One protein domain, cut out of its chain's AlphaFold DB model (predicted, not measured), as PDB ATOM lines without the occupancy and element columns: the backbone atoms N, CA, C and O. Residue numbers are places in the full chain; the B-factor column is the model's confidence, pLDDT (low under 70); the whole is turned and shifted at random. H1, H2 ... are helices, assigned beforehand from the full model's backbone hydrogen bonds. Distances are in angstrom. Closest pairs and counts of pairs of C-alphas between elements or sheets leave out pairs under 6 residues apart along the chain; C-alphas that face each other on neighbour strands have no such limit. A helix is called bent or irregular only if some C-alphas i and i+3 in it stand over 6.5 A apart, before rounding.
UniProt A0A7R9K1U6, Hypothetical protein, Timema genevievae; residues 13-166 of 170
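Overview. This is residues 13 to 166 of the 170 residues of the protein "Hypothetical protein" of Timema genevievae (UniProt A0A7R9K1U6). H4 and H5 follow each other roughly end to end between H3a and H6 in a long, loose bundle, with H7 slanting over one side. Residues 142 to 166 stick out as an arm ending in H8; residues 60 to 69 stick out too. The 154 printed residues hold eight named helices, H1 to H8 in chain order, and no named strand: all helix. The whole is loose, radius of gyration of the C-alphas 20.3 A, and flat, spanning 66 by 50 by 25 A.

Along the chain. H1 is residues 13 to 16, from C-alpha 13 at (113.447, 79.789, 139.855), and H2 21 to 24. H3, 32 to 62, was assigned as one helix by its hydrogen bonds but is bent, C-alphas 50 and 53 being 6.6 A apart; its arms are H3a, 32 to 50, 26.2 A, and H3b, 53 to 62. H4 is 68 to 90, 32.2 A; H5 92 to 103; H6 107 to 124, 27.8 A; H7 130 to 148, 26.7 A; H8 154 to 166, ending at C-alpha 166 (121.677, 46.119, 119.880).

Arrangement. H3a, H4, H5 and H6 form a bundle of helices. H4, with residues 80 to 90 alone, touches H6 at a shallow tilt of 11 degrees, opposite ways; the closest C-alphas, Met 88 and Gly 118, are 4.1 A apart. H4, with residues 81 to 90 alone, touches H3a, closest C-alphas Ala 40 and Thr 90, 4.8 A. H5 and H6 form a helical hairpin, closest C-alphas Phe 92 and Pro 114, 5.0 A. H7 is close to but not clearly touching H4. H7 and H8 are apart. Every O i to N i+4 pair is within hydrogen-bond range in H3a, H3b, H4 and H7, against 7 of 8 in H5, 9 of 14 in H6 and 7 of 9 in H8; H1 and H2 are too short for such a pair.

Size, cuts and confidence. The farthest C-alphas, Glu 69 and Val 166, are 71.4 A apart. The printed part has no cut and no long link. pLDDT is under 70 at residues 63 to 64 and 149 to 166.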
ATOM      1  N   ASP A  13     112.836  78.751 139.025       74.56
ATOM      2  CA  ASP A  13     113.447  79.789 139.855       74.56
ATOM      3  C   ASP A  13     114.979  79.654 139.930       74.56
ATOM      4  O   ASP A  13     115.679  80.652 139.811       74.56
ATOM      5  N   GLN A  14     115.514  78.428 140.004       77.31
ATOM      6  CA  GLN A  14     116.964  78.175 140.011       77.31
ATOM      7  C   GLN A  14     117.631  78.471 138.661       77.31
ATOM      8  O   GLN A  14     118.790  78.873 138.607       77.31
ATOM      9  N   VAL A  15     116.919  78.271 137.546       79.94
ATOM     10  CA  VAL A  15     117.449  78.561 136.199       79.94
ATOM     11  C   VAL A  15     117.528  80.066 135.948       79.94
ATOM     12  O   VAL A  15     118.421  80.543 135.240       79.94
ATOM     13  N   PHE A  16     116.575  80.810 136.506       79.12
ATOM     14  CA  PHE A  16     116.398  82.236 136.257       79.12
ATOM     15  C   PHE A  16     116.880  83.128 137.409       79.12
ATOM     16  O   PHE A  16     116.738  84.350 137.332       79.12
ATOM     17  N   GLU A  17     117.501  82.551 138.437       77.75
ATOM     18  CA  GLU A  17     118.075  83.291 139.558       77.75
ATOM     19  C   GLU A  17     119.118  84.314 139.071       77.75
ATOM     20  O   GLU A  17     120.021  84.005 138.287       77.75
ATOM     21  N   GLY A  18     118.948  85.576 139.478       74.44
ATOM     22  CA  GLY A  18     119.814  86.691 139.073       74.44
ATOM     23  C   GLY A  18     119.759  87.059 137.581       74.44
ATOM     24  O   GLY A  18     120.559  87.878 137.126       74.44
ATOM     25  N   LYS A  19     118.853  86.466 136.790       81.50
ATOM     26  CA  LYS A  19     118.689  86.789 135.365       81.50
ATOM     27  C   LYS A  19     117.752  87.978 135.168       81.50
ATOM     28  O   LYS A  19     116.758  88.141 135.868       81.50
ATOM     29  N   THR A  20     118.050  88.795 134.161       84.81
ATOM     30  CA  THR A  20     117.217  89.945 133.783       84.81
ATOM     31  C   THR A  20     115.969  89.508 133.007       84.81
ATOM     32  O   THR A  20     115.933  88.430 132.404       84.81
ATOM     33  N   CYS A  21     114.953  90.377 132.946       83.75
ATOM     34  CA  CYS A  21     113.754  90.163 132.124       83.75
ATOM     35  C   CYS A  21     114.071  89.923 130.633       83.75
ATOM     36  O   CYS A  21     113.386  89.134 129.980       83.75
ATOM     37  N   GLY A  22     115.155  90.514 130.119       83.75
ATOM     38  CA  GLY A  22     115.649  90.253 128.769       83.75
ATOM     39  C   GLY A  22     116.072  88.801 128.561       83.75
ATOM     40  O   GLY A  22     115.791  88.230 127.518       83.75
ATOM     41  N   PHE A  23     116.674  88.153 129.560       83.38
ATOM     42  CA  PHE A  23     117.034  86.739 129.452       83.38
ATOM     43  C   PHE A  23     115.823  85.812 129.624       83.38
ATOM     44  O   PHE A  23     115.705  84.822 128.902       83.38
ATOM     45  N   ALA A  24     114.932  86.129 130.567       81.94
ATOM     46  CA  ALA A  24     113.835  85.243 130.953       81.94
ATOM     47  C   ALA A  24     112.584  85.361 130.064       81.94
ATOM     48  O   ALA A  24     111.916  84.359 129.822       81.94
ATOM     49  N   VAL A  25     112.252  86.565 129.583       83.19
ATOM     50  CA  VAL A  25     110.926  86.859 129.007       83.19
ATOM     51  C   VAL A  25     110.998  87.383 127.570       83.19
ATOM     52  O   VAL A  25     110.181  86.987 126.742       83.19
ATOM     53  N   HIS A  26     111.971  88.238 127.237       87.31
ATOM     54  CA  HIS A  26     112.076  88.851 125.903       87.31
ATOM     55  C   HIS A  26     113.482  88.784 125.293       87.31
ATOM     56  O   HIS A  26     114.079  89.791 124.923       87.31
ATOM     57  N   ARG A  27     113.994  87.565 125.099       86.38
ATOM     58  CA  ARG A  27     115.374  87.305 124.636       86.38
ATOM     59  C   ARG A  27     115.738  87.878 123.264       86.38
ATOM     60  O   ARG A  27     116.912  87.981 122.932       86.38
ATOM     61  N   TRP A  28     114.746  88.255 122.464       85.69
ATOM     62  CA  TRP A  28     114.940  88.824 121.129       85.69
ATOM     63  C   TRP A  28     115.238  90.332 121.129       85.69
ATOM     64  O   TRP A  28     115.551  90.885 120.077       85.69
ATOM     65  N   THR A  29     115.113  91.031 122.262       88.50
ATOM     66  CA  THR A  29     115.458  92.456 122.350       88.50
ATOM     67  C   THR A  29     115.794  92.866 123.778       88.50
ATOM     68  O   THR A  29     115.160  92.418 124.720       88.50
ATOM     69  N   GLU A  30     116.753  93.770 123.957       85.69
ATOM     70  CA  GLU A  30     117.121  94.280 125.286       85.69
ATOM     71  C   GLU A  30     116.104  95.297 125.834       85.69
ATOM     72  O   GLU A  30     116.013  95.513 127.038       85.69
ATOM     73  N   ASN A  31     115.279  95.885 124.961       89.81
ATOM     74  CA  ASN A  31     114.349  96.952 125.317       89.81
ATOM     75  C   ASN A  31     112.939  96.414 125.615       89.81
ATOM     76  O   ASN A  31     112.211  96.036 124.693       89.81
ATOM     77  N   CYS A  32     112.503  96.487 126.878       89.69
ATOM     78  CA  CYS A  32     111.171  96.051 127.331       89.69
ATOM     79  C   CYS A  32     110.019  96.699 126.543       89.69
ATOM     80  O   CYS A  32     109.041  96.036 126.186       89.69
ATOM     81  N   THR A  33     110.141  97.993 126.229       89.94
ATOM     82  CA  THR A  33     109.126  98.743 125.472       89.94
ATOM     83  C   THR A  33     109.029  98.242 124.037       89.94
ATOM     84  O   THR A  33     107.936  98.006 123.529       89.94
ATOM     85  N   ARG A  34     110.176  98.007 123.387       91.50
ATOM     86  CA  ARG A  34     110.218  97.467 122.024       91.50
ATOM     87  C   ARG A  34     109.673  96.041 121.982       91.50
ATOM     88  O   ARG A  34     108.929  95.717 121.061       91.50
ATOM     89  N   ALA A  35     109.987  95.220 122.987       90.56
ATOM     90  CA  ALA A  35     109.432  93.877 123.134       90.56
ATOM     91  C   ALA A  35     107.906  93.916 123.261       90.56
ATOM     92  O   ALA A  35     107.206  93.210 122.538       90.56
ATOM     93  N   SER A  36     107.399  94.790 124.132       91.75
ATOM     94  CA  SER A  36     105.966  94.968 124.371       91.75
ATOM     95  C   SER A  36     105.233  95.437 123.116       91.75
ATOM     96  O   SER A  36     104.203  94.868 122.776       91.75
ATOM     97  N   LEU A  37     105.776  96.414 122.382       92.94
ATOM     98  CA  LEU A  37     105.185  96.893 121.126       92.94
ATOM     99  C   LEU A  37     105.197  95.821 120.032       92.94
ATOM    100  O   LEU A  37     104.198  95.632 119.339       92.94
ATOM    101  N   TYR A  38     106.305  95.090 119.897       92.31
ATOM    102  CA  TYR A  38     106.404  93.986 118.944       92.31
ATOM    103  C   TYR A  38     105.391  92.880 119.258       92.31
ATOM    104  O   TYR A  38     104.714  92.378 118.356       92.31
ATOM    105  N   MET A  39     105.245  92.533 120.539       91.31
ATOM    106  CA  MET A  39     104.259  91.556 120.984       91.31
ATOM    107  C   MET A  39     102.838  92.075 120.773       91.31
ATOM    108  O   MET A  39     102.017  91.345 120.232       91.31
ATOM    109  N   ALA A  40     102.561  93.342 121.086       93.44
ATOM    110  CA  ALA A  40     101.260  93.963 120.857       93.44
ATOM    111  C   ALA A  40     100.835  93.869 119.389       93.44
ATOM    112  O   ALA A  40      99.715  93.461 119.081       93.44
ATOM    113  N   TRP A  41     101.745  94.202 118.475       94.62
ATOM    114  CA  TRP A  41     101.498  94.123 117.040       94.62
ATOM    115  C   TRP A  41     101.297  92.679 116.566       94.62
ATOM    116  O   TRP A  41     100.353  92.376 115.833       94.62
ATOM    117  N   SER A  42     102.137  91.761 117.041       91.88
ATOM    118  CA  SER A  42     102.053  90.339 116.697       91.88
ATOM    119  C   SER A  42     100.761  89.701 117.212       91.88
ATOM    120  O   SER A  42     100.094  88.975 116.473       91.88
ATOM    121  N   CYS A  43     100.352  90.020 118.442       91.81
ATOM    122  CA  CYS A  43      99.088  89.587 119.031       91.81
ATOM    123  C   CYS A  43      97.889  90.181 118.291       91.81
ATOM    124  O   CYS A  43      96.907  89.476 118.081       91.81
ATOM    125  N   PHE A  44      97.965  91.437 117.839       94.25
ATOM    126  CA  PHE A  44      96.912  92.032 117.016       94.25
ATOM    127  C   PHE A  44      96.733  91.261 115.701       94.25
ATOM    128  O   PHE A  44      95.616  90.856 115.367       94.25
ATOM    129  N   ILE A  45      97.824  90.981 114.980       94.56
ATOM    130  CA  ILE A  45      97.785  90.190 113.740       94.56
ATOM    131  C   ILE A  45      97.269  88.770 114.013       94.56
ATOM    132  O   ILE A  45      96.414  88.274 113.278       94.56
ATOM    133  N   GLY A  46      97.761  88.116 115.068       91.38
ATOM    134  CA  GLY A  46      97.345  86.769 115.461       91.38
ATOM    135  C   GLY A  46      95.858  86.687 115.807       91.38
ATOM    136  O   GLY A  46      95.158  85.812 115.298       91.38
ATOM    137  N   ALA A  47      95.350  87.642 116.590       93.25
ATOM    138  CA  ALA A  47      93.936  87.729 116.939       93.25
ATOM    139  C   ALA A  47      93.060  87.905 115.691       93.25
ATOM    140  O   ALA A  47      92.056  87.211 115.550       93.25
ATOM    141  N   ASN A  48      93.459  88.762 114.742       93.88
ATOM    142  CA  ASN A  48      92.747  88.900 113.468       93.88
ATOM    143  C   ASN A  48      92.718  87.565 112.699       93.88
ATOM    144  O   ASN A  48      91.648  87.119 112.293       93.88
ATOM    145  N   LYS A  49      93.861  86.878 112.558       93.62
ATOM    146  CA  LYS A  49      93.932  85.574 111.867       93.62
ATOM    147  C   LYS A  49      93.033  84.509 112.499       93.62
ATOM    148  O   LYS A  49      92.489  83.680 111.777       93.62
ATOM    149  N   PHE A  50      92.864  84.540 113.818       93.56
ATOM    150  CA  PHE A  50      91.989  83.618 114.536       93.56
ATOM    151  C   PHE A  50      90.502  83.989 114.406       93.56
ATOM    152  O   PHE A  50      89.668  83.130 114.125       93.56
ATOM    153  N   PHE A  51      90.145  85.266 114.582       93.06
ATOM    154  CA  PHE A  51      88.742  85.687 114.619       93.06
ATOM    155  C   PHE A  51      88.106  85.858 113.237       93.06
ATOM    156  O   PHE A  51      86.917  85.574 113.098       93.06
ATOM    157  N   ILE A  52      88.854  86.263 112.206       93.94
ATOM    158  CA  ILE A  52      88.327  86.403 110.835       93.94
ATOM    159  C   ILE A  52      87.575  85.146 110.368       93.94
ATOM    160  O   ILE A  52      86.398  85.281 110.028       93.94
ATOM    161  N   PRO A  53      88.154  83.927 110.380       93.12
ATOM    162  CA  PRO A  53      87.452  82.740 109.887       93.12
ATOM    163  C   PRO A  53      86.189  82.423 110.698       93.12
ATOM    164  O   PRO A  53      85.177  82.041 110.118       93.12
ATOM    165  N   ILE A  54      86.199  82.652 112.016       91.81
ATOM    166  CA  ILE A  54      85.027  82.446 112.884       91.81
ATOM    167  C   ILE A  54      83.890  83.398 112.487       91.81
ATOM    168  O   ILE A  54      82.733  82.990 112.374       91.81
ATOM    169  N   TYR A  55      84.208  84.673 112.268       91.12
ATOM    170  CA  TYR A  55      83.223  85.693 111.913       91.12
ATOM    171  C   TYR A  55      82.731  85.558 110.465       91.12
ATOM    172  O   TYR A  55      81.546  85.782 110.212       91.12
ATOM    173  N   VAL A  56      83.593  85.127 109.538       91.69
ATOM    174  CA  VAL A  56      83.219  84.775 108.159       91.69
ATOM    175  C   VAL A  56      82.297  83.557 108.148       91.69
ATOM    176  O   VAL A  56      81.246  83.601 107.514       91.69
ATOM    177  N   ALA A  57      82.608  82.504 108.907       91.06
ATOM    178  CA  ALA A  57      81.734  81.338 109.026       91.06
ATOM    179  C   ALA A  57      80.344  81.715 109.571       91.06
ATOM    180  O   ALA A  57      79.332  81.261 109.044       91.06
ATOM    181  N   GLN A  58      80.270  82.606 110.569       88.75
ATOM    182  CA  GLN A  58      78.990  83.121 111.081       88.75
ATOM    183  C   GLN A  58      78.176  83.870 110.011       88.75
ATOM    184  O   GLN A  58      76.951  83.749 109.984       88.75
ATOM    185  N   LEU A  59      78.840  84.626 109.128       89.19
ATOM    186  CA  LEU A  59      78.193  85.311 108.004       89.19
ATOM    187  C   LEU A  59      77.648  84.311 106.974       89.19
ATOM    188  O   LEU A  59      76.500  84.447 106.553       89.19
ATOM    189  N   LEU A  60      78.434  83.286 106.627       89.19
ATOM    190  CA  LEU A  60      78.041  82.243 105.671       89.19
ATOM    191  C   LEU A  60      76.860  81.406 106.175       89.19
ATOM    192  O   LEU A  60      75.927  81.150 105.421       89.19
ATOM    193  N   VAL A  61      76.858  81.024 107.458       88.94
ATOM    194  CA  VAL A  61      75.763  80.239 108.061       88.94
ATOM    195  C   VAL A  61      74.454  81.024 108.088       88.94
ATOM    196  O   VAL A  61      73.385  80.438 107.932       88.94
ATOM    197  N   LYS A  62      74.508  82.351 108.263       83.31
ATOM    198  CA  LYS A  62      73.288  83.157 108.336       83.31
ATOM    199  C   LYS A  62      72.522  83.175 107.010       83.31
ATOM    200  O   LYS A  62      71.300  83.139 107.081       83.31
ATOM    201  N   ASN A  63      73.220  83.203 105.865       69.25
ATOM    202  CA  ASN A  63      72.804  83.061 104.448       69.25
ATOM    203  C   ASN A  63      71.535  83.806 103.931       69.25
ATOM    204  O   ASN A  63      71.384  83.997 102.730       69.25
ATOM    205  N   LYS A  64      70.620  84.266 104.791       66.19
ATOM    206  CA  LYS A  64      69.404  85.035 104.501       66.19
ATOM    207  C   LYS A  64      69.326  86.243 105.446       66.19
ATOM    208  O   LYS A  64      69.638  86.141 106.633       66.19
ATOM    209  N   ASN A  65      68.890  87.390 104.922       72.25
ATOM    210  CA  ASN A  65      68.683  88.645 105.663       72.25
ATOM    211  C   ASN A  65      69.960  89.234 106.302       72.25
ATOM    212  O   ASN A  65      70.007  89.535 107.502       72.25
ATOM    213  N   ILE A  66      71.015  89.396 105.494       83.88
ATOM    214  CA  ILE A  66      72.166  90.231 105.860       83.88
ATOM    215  C   ILE A  66      71.775  91.687 105.610       83.88
ATOM    216  O   ILE A  66      71.912  92.199 104.504       83.88
ATOM    217  N   ASP A  67      71.267  92.338 106.648       88.12
ATOM    218  CA  ASP A  67      71.018  93.775 106.616       88.12
ATOM    219  C   ASP A  67      72.256  94.578 107.070       88.12
ATOM    220  O   ASP A  67      73.136  94.075 107.784       88.12
ATOM    221  N   ARG A  68      72.323  95.855 106.683       89.06
ATOM    222  CA  ARG A  68      73.370  96.798 107.089       89.06
ATOM    223  C   ARG A  68      73.449  96.935 108.607       89.06
ATOM    224  O   ARG A  68      74.550  97.087 109.143       89.06
ATOM    225  N   GLU A  69      72.323  96.863 109.315       90.00
ATOM    226  CA  GLU A  69      72.320  96.889 110.778       90.00
ATOM    227  C   GLU A  69      73.009  95.647 111.363       90.00
ATOM    228  O   GLU A  69      73.834  95.747 112.278       90.00
ATOM    229  N   TYR A  70      72.756  94.477 110.771       89.12
ATOM    230  CA  TYR A  70      73.417  93.240 111.170       89.12
ATOM    231  C   TYR A  70      74.929  93.301 110.929       89.12
ATOM    232  O   TYR A  70      75.695  92.936 111.823       89.12
ATOM    233  N   LEU A  71      75.375  93.825 109.782       90.12
ATOM    234  CA  LEU A  71      76.803  94.014 109.503       90.12
ATOM    235  C   LEU A  71      77.467  94.956 110.513       90.12
ATOM    236  O   LEU A  71      78.544  94.644 111.016       90.12
ATOM    237  N   LYS A  72      76.813  96.065 110.889       92.31
ATOM    238  CA  LYS A  72      77.317  96.967 111.942       92.31
ATOM    239  C   LYS A  72      77.439  96.254 113.292       92.31
ATOM    240  O   LYS A  72      78.450  96.405 113.982       92.31
ATOM    241  N   LYS A  73      76.439  95.450 113.668       90.94
ATOM    242  CA  LYS A  73      76.462  94.662 114.909       90.94
ATOM    243  C   LYS A  73      77.587  93.625 114.895       90.94
ATOM    244  O   LYS A  73      78.285  93.473 115.897       90.94
ATOM    245  N   GLN A  74      77.788  92.962 113.759       91.06
ATOM    246  CA  GLN A  74      78.830  91.957 113.579       91.06
ATOM    247  C   GLN A  74      80.229  92.585 113.593       91.06
ATOM    248  O   GLN A  74      81.107  92.071 114.278       91.06
ATOM    249  N   ALA A  75      80.420  93.739 112.949       92.06
ATOM    250  CA  ALA A  75      81.670  94.495 113.003       92.06
ATOM    251  C   ALA A  75      81.999  94.952 114.434       92.06
ATOM    252  O   ALA A  75      83.130  94.804 114.891       92.06
ATOM    253  N   LYS A  76      81.005  95.437 115.191       93.31
ATOM    254  CA  LYS A  76      81.195  95.804 116.604       93.31
ATOM    255  C   LYS A  76      81.567  94.594 117.466       93.31
ATOM    256  O   LYS A  76      82.406  94.721 118.353       93.31
ATOM    257  N   ALA A  77      80.950  93.438 117.224       91.44
ATOM    258  CA  ALA A  77      81.303  92.198 117.910       91.44
ATOM    259  C   ALA A  77      82.732  91.752 117.561       91.44
ATOM    260  O   ALA A  77      83.513  91.467 118.460       91.44
ATOM    261  N   TYR A  78      83.102  91.807 116.281       93.12
ATOM    262  CA  TYR A  78      84.448  91.495 115.806       93.12
ATOM    263  C   TYR A  78      85.517  92.373 116.466       93.12
ATOM    264  O   TYR A  78      86.497  91.857 116.998       93.12
ATOM    265  N   MET A  79      85.291  93.689 116.529       94.25
ATOM    266  CA  MET A  79      86.203  94.618 117.202       94.25
ATOM    267  C   MET A  79      86.372  94.300 118.693       94.25
ATOM    268  O   MET A  79      87.481  94.406 119.213       94.25
ATOM    269  N   LYS A  80      85.306  93.866 119.382       93.31
ATOM    270  CA  LYS A  80      85.396  93.409 120.779       93.31
ATOM    271  C   LYS A  80      86.239  92.141 120.916       93.31
ATOM    272  O   LYS A  80      87.057  92.073 121.829       93.31
ATOM    273  N   SER A  81      86.092  91.188 119.996       93.25
ATOM    274  CA  SER A  81      86.891  89.956 119.988       93.25
ATOM    275  C   SER A  81      88.365  90.218 119.715       93.25
ATOM    276  O   SER A  81      89.222  89.670 120.408       93.25
ATOM    277  N   ILE A  82      88.680  91.104 118.766       94.38
ATOM    278  CA  ILE A  82      90.066  91.527 118.541       94.38
ATOM    279  C   ILE A  82      90.620  92.195 119.794       94.38
ATOM    280  O   ILE A  82      91.723  91.855 120.207       94.38
ATOM    281  N   LEU A  83      89.870  93.116 120.408       94.00
ATOM    282  CA  LEU A  83      90.318  93.813 121.612       94.00
ATOM    283  C   LEU A  83      90.594  92.827 122.752       94.00
ATOM    284  O   LEU A  83      91.610  92.955 123.425       94.00
ATOM    285  N   PHE A  84      89.741  91.816 122.925       93.31
ATOM    286  CA  PHE A  84      89.956  90.719 123.866       93.31
ATOM    287  C   PHE A  84      91.260  89.959 123.583       93.31
ATOM    288  O   PHE A  84      92.115  89.875 124.464       93.31
ATOM    289  N   GLY A  85      91.440  89.438 122.364       92.00
ATOM    290  CA  GLY A  85      92.624  88.644 122.014       92.00
ATOM    291  C   GLY A  85      93.919  89.458 122.067       92.00
ATOM    292  O   GLY A  85      94.942  88.979 122.560       92.00
ATOM    293  N   TRP A  86      93.852  90.715 121.620       94.38
ATOM    294  CA  TRP A  86      94.950  91.670 121.694       94.38
ATOM    295  C   TRP A  86      95.315  91.986 123.141       94.38
ATOM    296  O   TRP A  86      96.486  91.890 123.490       94.38
ATOM    297  N   PHE A  87      94.341  92.303 123.996       94.19
ATOM    298  CA  PHE A  87      94.586  92.610 125.403       94.19
ATOM    299  C   PHE A  87      95.161  91.406 126.155       94.19
ATOM    300  O   PHE A  87      96.175  91.539 126.838       94.19
ATOM    301  N   MET A  88      94.567  90.221 125.979       92.19
ATOM    302  CA  MET A  88      95.029  88.994 126.629       92.19
ATOM    303  C   MET A  88      96.486  88.669 126.265       92.19
ATOM    304  O   MET A  88      97.265  88.318 127.142       92.19
ATOM    305  N   GLY A  89      96.874  88.810 124.993       89.50
ATOM    306  CA  GLY A  89      98.254  88.558 124.570       89.50
ATOM    307  C   GLY A  89      99.222  89.680 124.957       89.50
ATOM    308  O   GLY A  89     100.330  89.423 125.419       89.50
ATOM    309  N   THR A  90      98.799  90.937 124.807       92.44
ATOM    310  CA  THR A  90      99.674  92.109 124.971       92.44
ATOM    311  C   THR A  90     100.037  92.377 126.423       92.44
ATOM    312  O   THR A  90     101.133  92.849 126.689       92.44
ATOM    313  N   THR A  91      99.148  92.071 127.366       92.81
ATOM    314  CA  THR A  91      99.350  92.339 128.802       92.81
ATOM    315  C   THR A  91     100.470  91.515 129.435       92.81
ATOM    316  O   THR A  91     100.961  91.890 130.497       92.81
ATOM    317  N   PHE A  92     100.946  90.454 128.776       90.75
ATOM    318  CA  PHE A  92     101.959  89.569 129.343       90.75
ATOM    319  C   PHE A  92     103.291  90.282 129.650       90.75
ATOM    320  O   PHE A  92     103.708  90.323 130.803       90.75
ATOM    321  N   LEU A  93     103.947  90.899 128.657       91.31
ATOM    322  CA  LEU A  93     105.239  91.585 128.840       91.31
ATOM    323  C   LEU A  93     105.151  92.860 129.695       91.31
ATOM    324  O   LEU A  93     105.980  93.003 130.592       91.31
ATOM    325  N   PRO A  94     104.175  93.768 129.494       90.75
ATOM    326  CA  PRO A  94     104.046  94.976 130.304       90.75
ATOM    327  C   PRO A  94     103.825  94.697 131.790       90.75
ATOM    328  O   PRO A  94     104.180  95.534 132.607       90.75
ATOM    329  N   VAL A  95     103.252  93.542 132.146       91.50
ATOM    330  CA  VAL A  95     103.080  93.129 133.547       91.50
ATOM    331  C   VAL A  95     104.291  92.324 134.028       91.50
ATOM    332  O   VAL A  95     104.806  92.575 135.115       91.50
ATOM    333  N   CYS A  96     104.797  91.395 133.213       91.31
ATOM    334  CA  CYS A  96     105.891  90.500 133.591       91.31
ATOM    335  C   CYS A  96     107.245  91.219 133.715       91.31
ATOM    336  O   CYS A  96     107.972  90.982 134.676       91.31
ATOM    337  N   CYS A  97     107.592  92.132 132.798       90.25
ATOM    338  CA  CYS A  97     108.895  92.804 132.833       90.25
ATOM    339  C   CYS A  97     109.096  93.663 134.098       90.25
ATOM    340  O   CYS A  97     110.142  93.516 134.732       90.25
ATOM    341  N   PRO A  98     108.137  94.516 134.523       89.50
ATOM    342  CA  PRO A  98     108.258  95.237 135.789       89.50
ATOM    343  C   PRO A  98     108.307  94.303 137.001       89.50
ATOM    344  O   PRO A  98     109.132  94.519 137.881       89.50
ATOM    345  N   LEU A  99     107.492  93.237 137.025       89.12
ATOM    346  CA  LEU A  99     107.501  92.247 138.110       89.12
ATOM    347  C   LEU A  99     108.885  91.611 138.289       89.12
ATOM    348  O   LEU A  99     109.405  91.586 139.403       89.12
ATOM    349  N   VAL A 100     109.502  91.162 137.192       88.06
ATOM    350  CA  VAL A 100     110.847  90.567 137.215       88.06
ATOM    351  C   VAL A 100     111.900  91.586 137.650       88.06
ATOM    352  O   VAL A 100     112.797  91.239 138.410       88.06
ATOM    353  N   ASN A 101     111.794  92.842 137.212       86.19
ATOM    354  CA  ASN A 101     112.758  93.879 137.594       86.19
ATOM    355  C   ASN A 101     112.621  94.325 139.061       86.19
ATOM    356  O   ASN A 101     113.604  94.779 139.636       86.19
ATOM    357  N   MET A 102     111.431  94.216 139.663       86.25
ATOM    358  CA  MET A 102     111.179  94.638 141.047       86.25
ATOM    359  C   MET A 102     111.436  93.535 142.078       86.25
ATOM    360  O   MET A 102     111.989  93.812 143.136       86.25
ATOM    361  N   VAL A 103     110.997  92.304 141.796       85.75
ATOM    362  CA  VAL A 103     110.996  91.189 142.766       85.75
ATOM    363  C   VAL A 103     112.017  90.106 142.395       85.75
ATOM    364  O   VAL A 103     112.332  89.241 143.207       85.75
ATOM    365  N   GLY A 104     112.567  90.152 141.180       81.69
ATOM    366  CA  GLY A 104     113.303  89.037 140.592       81.69
ATOM    367  C   GLY A 104     112.366  88.026 139.927       81.69
ATOM    368  O   GLY A 104     111.138  88.140 139.971       81.69
ATOM    369  N   PHE A 105     112.944  87.030 139.255       83.00
ATOM    370  CA  PHE A 105     112.154  85.985 138.614       83.00
ATOM    371  C   PHE A 105     111.584  85.026 139.667       83.00
ATOM    372  O   PHE A 105     112.330  84.345 140.364       83.00
ATOM    373  N   SER A 106     110.257  84.949 139.745       84.31
ATOM    374  CA  SER A 106     109.534  83.944 140.524       84.31
ATOM    375  C   SER A 106     108.463  83.333 139.641       84.31
ATOM    376  O   SER A 106     107.526  84.028 139.249       84.31
ATOM    377  N   HIS A 107     108.577  82.038 139.354       81.38
ATOM    378  CA  HIS A 107     107.721  81.323 138.411       81.38
ATOM    379  C   HIS A 107     106.229  81.587 138.646       81.38
ATOM    380  O   HIS A 107     105.495  81.907 137.708       81.38
ATOM    381  N   TYR A 108     105.793  81.516 139.907       82.56
ATOM    382  CA  TYR A 108     104.404  81.757 140.280       82.56
ATOM    383  C   TYR A 108     103.971  83.183 139.948       82.56
ATOM    384  O   TYR A 108     102.967  83.366 139.266       82.56
ATOM    385  N   LEU A 109     104.733  84.200 140.356       84.69
ATOM    386  CA  LEU A 109     104.363  85.597 140.121       84.69
ATOM    387  C   LEU A 109     104.449  85.972 138.637       84.69
ATOM    388  O   LEU A 109     103.543  86.616 138.115       84.69
ATOM    389  N   THR A 110     105.497  85.530 137.941       84.06
ATOM    390  CA  THR A 110     105.769  85.897 136.544       84.06
ATOM    391  C   THR A 110     104.831  85.235 135.542       84.06
ATOM    392  O   THR A 110     104.733  85.698 134.410       84.06
ATOM    393  N   VAL A 111     104.146  84.156 135.929       84.81
ATOM    394  CA  VAL A 111     103.162  83.478 135.073       84.81
ATOM    395  C   VAL A 111     101.741  83.796 135.527       84.81
ATOM    396  O   VAL A 111     100.914  84.191 134.707       84.81
ATOM    397  N   PHE A 112     101.453  83.673 136.824       88.56
ATOM    398  CA  PHE A 112     100.095  83.821 137.342       88.56
ATOM    399  C   PHE A 112      99.596  85.262 137.264       88.56
ATOM    400  O   PHE A 112      98.471  85.483 136.824       88.56
ATOM    401  N   VAL A 113     100.412  86.254 137.644       91.19
ATOM    402  CA  VAL A 113      99.961  87.656 137.675       91.19
ATOM    403  C   VAL A 113      99.687  88.189 136.265       91.19
ATOM    404  O   VAL A 113      98.586  88.698 136.044       91.19
ATOM    405  N   PRO A 114     100.585  88.031 135.269       90.81
ATOM    406  CA  PRO A 114     100.277  88.453 133.906       90.81
ATOM    407  C   PRO A 114      99.092  87.691 133.303       90.81
ATOM    408  O   PRO A 114      98.281  88.297 132.607       90.81
ATOM    409  N   ALA A 115      98.943  86.395 133.605       89.81
ATOM    410  CA  ALA A 115      97.793  85.614 133.153       89.81
ATOM    411  C   ALA A 115      96.475  86.092 133.786       89.81
ATOM    412  O   ALA A 115      95.465  86.183 133.090       89.81
ATOM    413  N   LEU A 116      96.480  86.445 135.074       92.25
ATOM    414  CA  LEU A 116      95.322  87.006 135.770       92.25
ATOM    415  C   LEU A 116      94.916  88.346 135.147       92.25
ATOM    416  O   LEU A 116      93.752  88.537 134.801       92.25
ATOM    417  N   VAL A 117      95.883  89.251 134.953       93.69
ATOM    418  CA  VAL A 117      95.644  90.572 134.355       93.69
ATOM    419  C   VAL A 117      95.157  90.434 132.912       93.69
ATOM    420  O   VAL A 117      94.169  91.067 132.546       93.69
ATOM    421  N   GLY A 118      95.771  89.565 132.107       91.50
ATOM    422  CA  GLY A 118      95.312  89.285 130.744       91.50
ATOM    423  C   GLY A 118      93.928  88.634 130.700       91.50
ATOM    424  O   GLY A 118      93.119  88.951 129.825       91.50
ATOM    425  N   GLY A 119      93.611  87.796 131.690       89.81
ATOM    426  CA  GLY A 119      92.303  87.170 131.874       89.81
ATOM    427  C   GLY A 119      91.169  88.171 132.104       89.81
ATOM    428  O   GLY A 119      90.046  87.918 131.668       89.81
ATOM    429  N   LEU A 120      91.453  89.353 132.672       92.38
ATOM    430  CA  LEU A 120      90.470  90.441 132.794       92.38
ATOM    431  C   LEU A 120      89.952  90.923 131.429       92.38
ATOM    432  O   LEU A 120      88.853  91.471 131.347       92.38
ATOM    433  N   GLY A 121      90.675  90.651 130.338       88.94
ATOM    434  CA  GLY A 121      90.204  90.936 128.983       88.94
ATOM    435  C   GLY A 121      88.852  90.292 128.664       88.94
ATOM    436  O   GLY A 121      88.111  90.814 127.830       88.94
ATOM    437  N   ILE A 122      88.479  89.201 129.351       90.50
ATOM    438  CA  ILE A 122      87.194  88.512 129.165       90.50
ATOM    439  C   ILE A 122      85.986  89.446 129.337       90.50
ATOM    440  O   ILE A 122      84.927  89.218 128.744       90.50
ATOM    441  N   PHE A 123      86.130  90.528 130.106       89.44
ATOM    442  CA  PHE A 123      85.064  91.503 130.317       89.44
ATOM    443  C   PHE A 123      84.751  92.348 129.073       89.44
ATOM    444  O   PHE A 123      83.629  92.847 128.962       89.44
ATOM    445  N   PHE A 124      85.668  92.450 128.104       88.00
ATOM    446  CA  PHE A 124      85.398  93.121 126.824       88.00
ATOM    447  C   PHE A 124      84.430  92.338 125.938       88.00
ATOM    448  O   PHE A 124      83.673  92.925 125.157       88.00
ATOM    449  N   GLU A 125      84.414  91.016 126.090       88.25
ATOM    450  CA  GLU A 125      83.538  90.142 125.326       88.25
ATOM    451  C   GLU A 125      82.087  90.180 125.811       88.25
ATOM    452  O   GLU A 125      81.780  90.578 126.937       88.25
ATOM    453  N   HIS A 126      81.152  89.754 124.965       85.88
ATOM    454  CA  HIS A 126      79.741  89.673 125.353       85.88
ATOM    455  C   HIS A 126      79.475  88.412 126.187       85.88
ATOM    456  O   HIS A 126      79.834  87.317 125.768       85.88
ATOM    457  N   HIS A 127      78.758  88.545 127.313       84.88
ATOM    458  CA  HIS A 127      78.477  87.464 128.279       84.88
ATOM    459  C   HIS A 127      78.144  86.092 127.654       84.88
ATOM    460  O   HIS A 127      78.760  85.094 128.006       84.88
ATOM    461  N   HIS A 128      77.252  86.047 126.659       85.06
ATOM    462  CA  HIS A 128      76.827  84.810 125.994       85.06
ATOM    463  C   HIS A 128      77.931  84.105 125.176       85.06
ATOM    464  O   HIS A 128      77.851  82.907 124.931       85.06
ATOM    465  N   LYS A 129      78.951  84.831 124.703       84.25
ATOM    466  CA  LYS A 129      80.015  84.285 123.839       84.25
ATOM    467  C   LYS A 129      81.351  84.102 124.563       84.25
ATOM    468  O   LYS A 129      82.227  83.424 124.028       84.25
ATOM    469  N   ARG A 130      81.496  84.662 125.774       89.06
ATOM    470  CA  ARG A 130      82.744  84.660 126.559       89.06
ATOM    471  C   ARG A 130      83.335  83.265 126.722       89.06
ATOM    472  O   ARG A 130      84.513  83.096 126.438       89.06
ATOM    473  N   GLY A 131      82.532  82.277 127.123       88.69
ATOM    474  CA  GLY A 131      83.017  80.909 127.349       88.69
ATOM    475  C   GLY A 131      83.614  80.283 126.088       88.69
ATOM    476  O   GLY A 131      84.780  79.904 126.078       88.69
ATOM    477  N   PHE A 132      82.849  80.257 124.994       90.06
ATOM    478  CA  PHE A 132      83.299  79.678 123.725       90.06
ATOM    479  C   PHE A 132      84.542  80.383 123.164       90.06
ATOM    480  O   PHE A 132      85.500  79.718 122.773       90.06
ATOM    481  N   ILE A 133      84.541  81.721 123.149       89.25
ATOM    482  CA  ILE A 133      85.655  82.514 122.616       89.25
ATOM    483  C   ILE A 133      86.914  82.317 123.461       89.25
ATOM    484  O   ILE A 133      87.975  82.048 122.905       89.25
ATOM    485  N   THR A 134      86.795  82.394 124.788       88.06
ATOM    486  CA  THR A 134      87.942  82.256 125.696       88.06
ATOM    487  C   THR A 134      88.520  80.849 125.621       88.06
ATOM    488  O   THR A 134      89.718  80.706 125.418       88.06
ATOM    489  N   CYS A 135      87.692  79.801 125.706       90.56
ATOM    490  CA  CYS A 135      88.182  78.424 125.639       90.56
ATOM    491  C   CYS A 135      88.852  78.118 124.293       90.56
ATOM    492  O   CYS A 135      89.936  77.540 124.271       90.56
ATOM    493  N   SER A 136      88.249  78.547 123.180       90.62
ATOM    494  CA  SER A 136      88.811  78.312 121.844       90.62
ATOM    495  C   SER A 136      90.122  79.074 121.639       90.62
ATOM    496  O   SER A 136      91.082  78.516 121.114       90.62
ATOM    497  N   TYR A 137      90.185  80.333 122.083       88.50
ATOM    498  CA  TYR A 137      91.382  81.162 121.947       88.50
ATOM    499  C   TYR A 137      92.523  80.672 122.848       88.50
ATOM    500  O   TYR A 137      93.646  80.502 122.382       88.50
ATOM    501  N   THR A 138      92.239  80.357 124.114       88.00
ATOM    502  CA  THR A 138      93.232  79.793 125.039       88.00
ATOM    503  C   THR A 138      93.724  78.425 124.567       88.00
ATOM    504  O   THR A 138      94.922  78.150 124.641       88.00
ATOM    505  N   GLY A 139      92.832  77.581 124.035       90.81
ATOM    506  CA  GLY A 139      93.198  76.301 123.428       90.81
ATOM    507  C   GLY A 139      94.157  76.477 122.250       90.81
ATOM    508  O   GLY A 139      95.210  75.844 122.219       90.81
ATOM    509  N   PHE A 140      93.855  77.410 121.345       89.25
ATOM    510  CA  PHE A 140      94.726  77.755 120.221       89.25
ATOM    511  C   PHE A 140      96.105  78.259 120.676       89.25
ATOM    512  O   PHE A 140      97.131  77.772 120.202       89.25
ATOM    513  N   CYS A 141      96.153  79.187 121.637       86.12
ATOM    514  CA  CYS A 141      97.410  79.684 122.204       86.12
ATOM    515  C   CYS A 141      98.235  78.560 122.850       86.12
ATOM    516  O   CYS A 141      99.455  78.507 122.680       86.12
ATOM    517  N   SER A 142      97.575  77.644 123.561       85.88
ATOM    518  CA  SER A 142      98.223  76.486 124.186       85.88
ATOM    519  C   SER A 142      98.803  75.537 123.134       85.88
ATOM    520  O   SER A 142      99.948  75.112 123.257       85.88
ATOM    521  N   GLU A 143      98.061  75.251 122.063       87.81
ATOM    522  CA  GLU A 143      98.526  74.394 120.970       87.81
ATOM    523  C   GLU A 143      99.735  74.995 120.240       87.81
ATOM    524  O   GLU A 143     100.713  74.294 119.976       87.81
ATOM    525  N   LEU A 144      99.709  76.300 119.950       85.38
ATOM    526  CA  LEU A 144     100.858  76.995 119.365       85.38
ATOM    527  C   LEU A 144     102.078  76.939 120.281       85.38
ATOM    528  O   LEU A 144     103.186  76.675 119.815       85.38
ATOM    529  N   SER A 145     101.860  77.125 121.581       81.69
ATOM    530  CA  SER A 145     102.929  77.039 122.574       81.69
ATOM    531  C   SER A 145     103.542  75.637 122.585       81.69
ATOM    532  O   SER A 145     104.760  75.502 122.546       81.69
ATOM    533  N   LEU A 146     102.719  74.583 122.541       82.44
ATOM    534  CA  LEU A 146     103.175  73.188 122.483       82.44
ATOM    535  C   LEU A 146     103.906  72.830 121.185       82.44
ATOM    536  O   LEU A 146     104.807  71.994 121.225       82.44
ATOM    537  N   LYS A 147     103.536  73.438 120.051       82.62
ATOM    538  CA  LYS A 147     104.237  73.268 118.765       82.62
ATOM    539  C   LYS A 147     105.590  73.972 118.736       82.62
ATOM    540  O   LYS A 147     106.478  73.541 118.008       82.62
ATOM    541  N   GLN A 148     105.742  75.048 119.504       77.00
ATOM    542  CA  GLN A 148     106.998  75.786 119.591       77.00
ATOM    543  C   GLN A 148     108.059  75.040 120.407       77.00
ATOM    544  O   GLN A 148     109.253  75.205 120.156       77.00
ATOM    545  N   TYR A 149     107.642  74.178 121.339       64.56
ATOM    546  CA  TYR A 149     108.553  73.220 121.949       64.56
ATOM    547  C   TYR A 149     108.799  72.069 120.969       64.56
ATOM    548  O   TYR A 149     107.836  71.425 120.544       64.56
ATOM    549  N   PRO A 150     110.061  71.761 120.613       57.31
ATOM    550  CA  PRO A 150     110.355  70.525 119.912       57.31
ATOM    551  C   PRO A 150     109.901  69.387 120.820       57.31
ATOM    552  O   PRO A 150     110.532  69.092 121.836       57.31
ATOM    553  N   GLN A 151     108.770  68.770 120.480       52.09
ATOM    554  CA  GLN A 151     108.375  67.519 121.100       52.09
ATOM    555  C   GLN A 151     109.561  66.573 120.909       52.09
ATOM    556  O   GLN A 151     110.040  66.456 119.771       52.09
ATOM    557  N   PRO A 152     110.073  65.913 121.962       49.41
ATOM    558  CA  PRO A 152     110.965  64.791 121.763       49.41
ATOM    559  C   PRO A 152     110.145  63.757 120.995       49.41
ATOM    560  O   PRO A 152     109.364  63.001 121.566       49.41
ATOM    561  N   THR A 153     110.240  63.789 119.666       50.88
ATOM    562  CA  THR A 153     109.593  62.817 118.800       50.88
ATOM    563  C   THR A 153     110.025  61.456 119.319       50.88
ATOM    564  O   THR A 153     111.212  61.232 119.557       50.88
ATOM    565  N   GLY A 154     109.076  60.536 119.509       48.41
ATOM    566  CA  GLY A 154     109.370  59.181 119.988       48.41
ATOM    567  C   GLY A 154     110.479  58.486 119.182       48.41
ATOM    568  O   GLY A 154     111.149  57.605 119.705       48.41
ATOM    569  N   ARG A 155     110.770  58.951 117.955       48.97
ATOM    570  CA  ARG A 155     111.950  58.570 117.163       48.97
ATOM    571  C   ARG A 155     113.300  58.896 117.809       48.97
ATOM    572  O   ARG A 155     114.204  58.096 117.639       48.97
ATOM    573  N   HIS A 156     113.470  59.987 118.555       48.78
ATOM    574  CA  HIS A 156     114.727  60.281 119.264       48.78
ATOM    575  C   HIS A 156     114.909  59.434 120.531       48.78
ATOM    576  O   HIS A 156     116.040  59.132 120.905       48.78
ATOM    577  N   LEU A 157     113.810  59.020 121.170       50.47
ATOM    578  CA  LEU A 157     113.830  58.035 122.256       50.47
ATOM    579  C   LEU A 157     114.139  56.640 121.706       50.47
ATOM    580  O   LEU A 157     115.056  55.993 122.197       50.47
ATOM    581  N   LEU A 158     113.476  56.217 120.625       49.91
ATOM    582  CA  LEU A 158     113.779  54.953 119.950       49.91
ATOM    583  C   LEU A 158     115.198  54.943 119.366       49.91
ATOM    584  O   LEU A 158     115.897  53.962 119.535       49.91
ATOM    585  N   ALA A 159     115.700  56.039 118.795       53.25
ATOM    586  CA  ALA A 159     117.082  56.121 118.310       53.25
ATOM    587  C   ALA A 159     118.141  56.089 119.428       53.25
ATOM    588  O   ALA A 159     119.304  55.834 119.140       53.25
ATOM    589  N   LYS A 160     117.767  56.329 120.694       52.19
ATOM    590  CA  LYS A 160     118.647  56.121 121.859       52.19
ATOM    591  C   LYS A 160     118.460  54.747 122.509       52.19
ATOM    592  O   LYS A 160     119.409  54.220 123.077       52.19
ATOM    593  N   ILE A 161     117.262  54.166 122.429       52.25
ATOM    594  CA  ILE A 161     116.935  52.850 123.004       52.25
ATOM    595  C   ILE A 161     117.370  51.708 122.070       52.25
ATOM    596  O   ILE A 161     117.886  50.704 122.544       52.25
ATOM    597  N   VAL A 162     117.219  51.864 120.752       53.97
ATOM    598  CA  VAL A 162     117.564  50.853 119.739       53.97
ATOM    599  C   VAL A 162     119.059  50.507 119.744       53.97
ATOM    600  O   VAL A 162     119.355  49.323 119.886       53.97
ATOM    601  N   PRO A 163     120.020  51.454 119.700       51.31
ATOM    602  CA  PRO A 163     121.434  51.088 119.815       51.31
ATOM    603  C   PRO A 163     121.780  50.523 121.203       51.31
ATOM    604  O   PRO A 163     122.603  49.623 121.307       51.31
ATOM    605  N   ALA A 164     121.082  50.944 122.266       50.53
ATOM    606  CA  ALA A 164     121.282  50.392 123.609       50.53
ATOM    607  C   ALA A 164     120.750  48.952 123.790       50.53
ATOM    608  O   ALA A 164     121.178  48.280 124.731       50.53
ATOM    609  N   CYS A 165     119.833  48.488 122.929       49.69
ATOM    610  CA  CYS A 165     119.400  47.086 122.852       49.69
ATOM    611  C   CYS A 165     120.310  46.251 121.941       49.69
ATOM    612  O   CYS A 165     120.624  45.119 122.298       49.69
ATOM    613  N   VAL A 166     120.773  46.812 120.817       54.78
ATOM    614  CA  VAL A 166     121.677  46.119 119.880       54.78
ATOM    615  C   VAL A 166     123.031  45.815 120.534       54.78
ATOM    616  O   VAL A 166     123.525  44.699 120.407       54.78
TER     617      VAL A 166